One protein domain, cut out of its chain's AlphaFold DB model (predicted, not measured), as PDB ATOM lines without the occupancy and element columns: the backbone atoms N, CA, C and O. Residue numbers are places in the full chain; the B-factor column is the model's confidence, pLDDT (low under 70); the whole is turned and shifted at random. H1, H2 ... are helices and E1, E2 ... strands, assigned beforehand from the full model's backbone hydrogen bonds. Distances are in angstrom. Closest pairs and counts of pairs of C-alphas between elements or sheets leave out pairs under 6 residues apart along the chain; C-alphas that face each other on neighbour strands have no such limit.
ATOM      1  N   ARG A   2      36.701  23.933 -57.791       50.69
ATOM      2  CA  ARG A   2      36.818  23.154 -56.542       50.69
ATOM      3  C   ARG A   2      36.906  21.680 -56.927       50.69
ATOM      4  O   ARG A   2      35.931  21.110 -57.393       50.69
ATOM      5  N   VAL A   3      38.093  21.104 -56.791       54.44
ATOM      6  CA  VAL A   3      38.322  19.662 -56.929       54.44
ATOM      7  C   VAL A   3      37.488  18.956 -55.855       54.44
ATOM      8  O   VAL A   3      37.526  19.375 -54.696       54.44
ATOM      9  N   ALA A   4      36.696  17.957 -56.251       63.78
ATOM     10  CA  ALA A   4      35.852  17.184 -55.343       63.78
ATOM     11  C   ALA A   4      36.690  16.616 -54.187       63.78
ATOM     12  O   ALA A   4      37.877  16.339 -54.372       63.78
ATOM     13  N   LYS A   5      36.081  16.434 -53.004       57.59
ATOM     14  CA  LYS A   5      36.761  15.851 -51.828       57.59
ATOM     15  C   LYS A   5      37.488  14.538 -52.169       57.59
ATOM     16  O   LYS A   5      38.541  14.281 -51.603       57.59
ATOM     17  N   GLU A   6      36.972  13.782 -53.138       56.06
ATOM     18  CA  GLU A   6      37.526  12.519 -53.648       56.06
ATOM     19  C   GLU A   6      38.667  12.643 -54.667       56.06
ATOM     20  O   GLU A   6      39.385  11.680 -54.899       56.06
ATOM     21  N   SER A   7      38.892  13.806 -55.278       56.97
ATOM     22  CA  SER A   7      39.913  13.973 -56.326       56.97
ATOM     23  C   SER A   7      41.285  14.396 -55.772       56.97
ATOM     24  O   SER A   7      42.086  15.007 -56.481       56.97
ATOM     25  N   ARG A   8      41.571  14.100 -54.496       61.91
ATOM     26  CA  ARG A   8      42.861  14.373 -53.839       61.91
ATOM     27  C   ARG A   8      43.598  13.066 -53.568       61.91
ATOM     28  O   ARG A   8      43.461  12.481 -52.505       61.91
ATOM     29  N   ASN A   9      44.392  12.635 -54.545       58.34
ATOM     30  CA  ASN A   9      45.229  11.441 -54.418       58.34
ATOM     31  C   ASN A   9      46.394  11.640 -53.423       58.34
ATOM     32  O   ASN A   9      46.882  10.677 -52.847       58.34
ATOM     33  N   ASP A  10      46.806  12.891 -53.190       62.72
ATOM     34  CA  ASP A  10      47.897  13.247 -52.273       62.72
ATOM     35  C   ASP A  10      47.494  13.300 -50.787       62.72
ATOM     36  O   ASP A  10      48.364  13.363 -49.921       62.72
ATOM     37  N   CYS A  11      46.192  13.275 -50.464       63.03
ATOM     38  CA  CYS A  11      45.697  13.371 -49.085       63.03
ATOM     39  C   CYS A  11      44.548  12.374 -48.862       63.03
ATOM     40  O   CYS A  11      43.405  12.707 -49.195       63.03
ATOM     41  N   PRO A  12      44.808  11.177 -48.300       69.06
ATOM     42  CA  PRO A  12      43.759  10.193 -48.071       69.06
ATOM     43  C   PRO A  12      42.710  10.762 -47.114       69.06
ATOM     44  O   PRO A  12      43.031  11.284 -46.043       69.06
ATOM     45  N   LEU A  13      41.441  10.664 -47.506       78.38
ATOM     46  CA  LEU A  13      40.341  11.021 -46.623       78.38
ATOM     47  C   LEU A  13      40.316  10.005 -45.477       78.38
ATOM     48  O   LEU A  13      40.390   8.801 -45.714       78.38
ATOM     49  N   ILE A  14      40.178  10.483 -44.246       80.31
ATOM     50  CA  ILE A  14      40.010   9.639 -43.061       80.31
ATOM     51  C   ILE A  14      38.819  10.127 -42.241       80.31
ATOM     52  O   ILE A  14      38.438  11.297 -42.308       80.31
ATOM     53  N   THR A  15      38.221   9.233 -41.462       83.75
ATOM     54  CA  THR A  15      37.190   9.572 -40.479       83.75
ATOM     55  C   THR A  15      37.734   9.324 -39.081       83.75
ATOM     56  O   THR A  15      38.228   8.241 -38.788       83.75
ATOM     57  N   LEU A  16      37.653  10.330 -38.215       83.88
ATOM     58  CA  LEU A  16      38.075  10.245 -36.819       83.88
ATOM     59  C   LEU A  16      36.836  10.094 -35.931       83.88
ATOM     60  O   LEU A  16      35.964  10.960 -35.967       83.88
ATOM     61  N   SER A  17      36.766   9.032 -35.126       84.88
ATOM     62  CA  SER A  17      35.813   8.953 -34.015       84.88
ATOM     63  C   SER A  17      36.490   9.352 -32.710       84.88
ATOM     64  O   SER A  17      37.643   8.995 -32.464       84.88
ATOM     65  N   LEU A  18      35.752  10.068 -31.865       85.25
ATOM     66  CA  LEU A  18      36.182  10.504 -30.541       85.25
ATOM     67  C   LEU A  18      35.100  10.129 -29.532       85.25
ATOM     68  O   LEU A  18      33.937  10.482 -29.719       85.25
ATOM     69  N   THR A  19      35.495   9.433 -28.471       85.81
ATOM     70  CA  THR A  19      34.654   9.230 -27.290       85.81
ATOM     71  C   THR A  19      35.032  10.304 -26.285       85.81
ATOM     72  O   THR A  19      36.198  10.390 -25.896       85.81
ATOM     73  N   VAL A  20      34.066  11.125 -25.887       87.88
ATOM     74  CA  VAL A  20      34.252  12.218 -24.923       87.88
ATOM     75  C   VAL A  20      33.490  11.924 -23.638       87.88
ATOM     76  O   VAL A  20      32.463  11.245 -23.676       87.88
ATOM     77  N   ASP A  21      34.006  12.402 -22.510       85.06
ATOM     78  CA  ASP A  21      33.272  12.375 -21.242       85.06
ATOM     79  C   ASP A  21      32.309  13.566 -21.094       85.06
ATOM     80  O   ASP A  21      32.179  14.402 -21.990       85.06
ATOM     81  N   GLU A  22      31.608  13.614 -19.962       91.06
ATOM     82  CA  GLU A  22      30.625  14.645 -19.613       91.06
ATOM     83  C   GLU A  22      31.199  16.068 -19.515       91.06
ATOM     84  O   GLU A  22      30.485  17.037 -19.770       91.06
ATOM     85  N   GLU A  23      32.489  16.205 -19.215       91.00
ATOM     86  CA  GLU A  23      33.233  17.466 -19.207       91.00
ATOM     87  C   GLU A  23      33.777  17.816 -20.608       91.00
ATOM     88  O   GLU A  23      34.306  18.906 -20.831       91.00
ATOM     89  N   GLY A  24      33.625  16.909 -21.579       87.94
ATOM     90  CA  GLY A  24      34.033  17.093 -22.968       87.94
ATOM     91  C   GLY A  24      35.476  16.682 -23.263       87.94
ATOM     92  O   GLY A  24      35.949  16.928 -24.377       87.94
ATOM     93  N   PHE A  25      36.188  16.043 -22.325       89.56
ATOM     94  CA  PHE A  25      37.548  15.578 -22.605       89.56
ATOM     95  C   PHE A  25      37.540  14.270 -23.411       89.56
ATOM     96  O   PHE A  25      36.768  13.352 -23.117       89.56
ATOM     97  N   PRO A  26      38.408  14.142 -24.433       84.69
ATOM     98  CA  PRO A  26      38.501  12.922 -25.222       84.69
ATOM     99  C   PRO A  26      39.123  11.797 -24.390       84.69
ATOM    100  O   PRO A  26      40.277  11.876 -23.975       84.69
ATOM    101  N   LYS A  27      38.365  10.721 -24.176       85.31
ATOM    102  CA  LYS A  27      38.831   9.500 -23.504       85.31
ATOM    103  C   LYS A  27      39.461   8.508 -24.479       85.31
ATOM    104  O   LYS A  27      40.402   7.810 -24.117       85.31
ATOM    105  N   GLN A  28      38.943   8.434 -25.706       83.56
ATOM    106  CA  GLN A  28      39.418   7.504 -26.733       83.56
ATOM    107  C   GLN A  28      39.278   8.117 -28.128       83.56
ATOM    108  O   GLN A  28      38.375   8.917 -28.382       83.56
ATOM    109  N   SER A  29      40.157   7.711 -29.044       87.12
ATOM    110  CA  SER A  29      40.107   8.102 -30.452       87.12
ATOM    111  C   SER A  29      40.382   6.903 -31.363       87.12
ATOM    112  O   SER A  29      41.180   6.026 -31.029       87.12
ATOM    113  N   LYS A  30      39.711   6.845 -32.517       84.44
ATOM    114  CA  LYS A  30      39.912   5.787 -33.519       84.44
ATOM    115  C   LYS A  30      39.823   6.361 -34.929       84.44
ATOM    116  O   LYS A  30      38.950   7.175 -35.227       84.44
ATOM    117  N   ILE A  31      40.749   5.944 -35.788       84.50
ATOM    118  CA  ILE A  31      40.831   6.386 -37.182       84.50
ATOM    119  C   ILE A  31      40.226   5.304 -38.078       84.50
ATOM    120  O   ILE A  31      40.558   4.126 -37.956       84.50
ATOM    121  N   PHE A  32      39.361   5.724 -38.992       81.75
ATOM    122  CA  PHE A  32      38.700   4.900 -39.994       81.75
ATOM    123  C   PHE A  32      39.040   5.396 -41.394       81.75
ATOM    124  O   PHE A  32      39.349   6.574 -41.600       81.75
ATOM    125  N   TRP A  33      38.948   4.494 -42.370       79.62
ATOM    126  CA  TRP A  33      39.152   4.840 -43.769       79.62
ATOM    127  C   TRP A  33      38.068   5.815 -44.234       79.62
ATOM    128  O   TRP A  33      36.872   5.545 -44.100       79.62
ATOM    129  N   GLY A  34      38.474   6.970 -44.750       67.94
ATOM    130  CA  GLY A  34      37.540   7.934 -45.308       67.94
ATOM    131  C   GLY A  34      37.081   7.481 -46.684       67.94
ATOM    132  O   GLY A  34      37.753   6.713 -47.368       67.94
ATOM    133  N   ASN A  35      35.905   7.967 -47.067       62.16
ATOM    134  CA  ASN A  35      35.112   7.521 -48.214       62.16
ATOM    135  C   ASN A  35      34.234   6.285 -47.971       62.16
ATOM    136  O   ASN A  35      33.459   5.910 -48.849       62.16
ATOM    137  N   ALA A  36      34.274   5.679 -46.780       59.84
ATOM    138  CA  ALA A  36      33.197   4.789 -46.369       59.84
ATOM    139  C   ALA A  36      31.935   5.634 -46.118       59.84
ATOM    140  O   ALA A  36      31.972   6.683 -45.472       59.84
ATOM    141  N   SER A  37      30.815   5.221 -46.706       59.66
ATOM    142  CA  SER A  37      29.546   5.926 -46.539       59.66
ATOM    143  C   SER A  37      29.226   6.022 -45.047       59.66
ATOM    144  O   SER A  37      29.304   5.025 -44.330       59.66
ATOM    145  N   GLY A  38      28.864   7.223 -44.583       66.19
ATOM    146  CA  GLY A  38      28.575   7.524 -43.175       66.19
ATOM    147  C   GLY A  38      27.824   6.440 -42.376       66.19
ATOM    148  O   GLY A  38      28.214   6.209 -41.230       66.19
ATOM    149  N   PRO A  39      26.810   5.726 -42.920       72.38
ATOM    150  CA  PRO A  39      26.137   4.664 -42.170       72.38
ATOM    151  C   PRO A  39      27.012   3.452 -41.822       72.38
ATOM    152  O   PRO A  39      26.806   2.873 -40.759       72.38
ATOM    153  N   ASP A  40      27.964   3.037 -42.660       77.44
ATOM    154  CA  ASP A  40      28.771   1.838 -42.379       77.44
ATOM    155  C   ASP A  40      29.874   2.103 -41.357       77.44
ATOM    156  O   ASP A  40      30.076   1.294 -40.453       77.44
ATOM    157  N   ILE A  41      30.501   3.282 -41.412       80.75
ATOM    158  CA  ILE A  41      31.457   3.711 -40.380       80.75
ATOM    159  C   ILE A  41      30.751   3.799 -39.024       80.75
ATOM    160  O   ILE A  41      31.279   3.346 -38.012       80.75
TER     161      ILE A  41
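What this domain is: This is residues 2 to 41 of the 68 residues of an uncharacterized protein of Kuenenia stuttgartiensis (UniProt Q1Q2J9). The domain is a long, slender hairpin of two strands, E1 and E2, with a winding lead-in, residues 2 to 13, beyond its open end and a one-turn helix, H1, off to the side of that same end. Together the hairpin and the lead-in make the long axis, with the turn, residues 21 to 25, at the far end. The printed part has 40 residues, with two named strands and then one named helix in the order E1, E2, H1; the sheet, E1 - E2, is antiparallel. The class is mixed, helices and strands, with under half of the residues in named elements. It is only just loose, close to extended, with a radius of gyration of the C-alphas of 13.4 A and spans of 38 by 20 by 15 A.

Where its parts are: E1, residues 14 to 20, begins at C-alpha 14 (40.010, 9.639, -43.061) and is 19.2 A long. E2, residues 26 to 33, is 20.2 A long and ends at C-alpha 33 (39.152, 4.840, -43.769). H1, residues 38 to 41, measures 5.5 A and ends at C-alpha 41 (31.457, 3.711, -40.380).

How they stand to each other: E1 and E2 form an antiparallel hairpin, their directions at 161 degrees. N 15 and O 32, 2.9 A, and N 30 and O 17, 3.0 A, are within hydrogen-bond range. The closest C-alphas of E2 and H1 are those of Phe 32 and Ile 41, 7.4 A. E1 and H1 are only just apart, at 8.2 A. H1 is too short for an O i to N i+4 pair, and its 1 O i to N i+3 pair is not within range.

The domain as a whole: The C-alphas farthest apart, of Val 3 and Glu 22, are 38.4 A apart. The printed part has no cut, and both links, E1 to E2 and E2 to H1, are tight. The mean pLDDT of the printed part is 74.7; residues 2 to 12 and 34 to 38 are under 70.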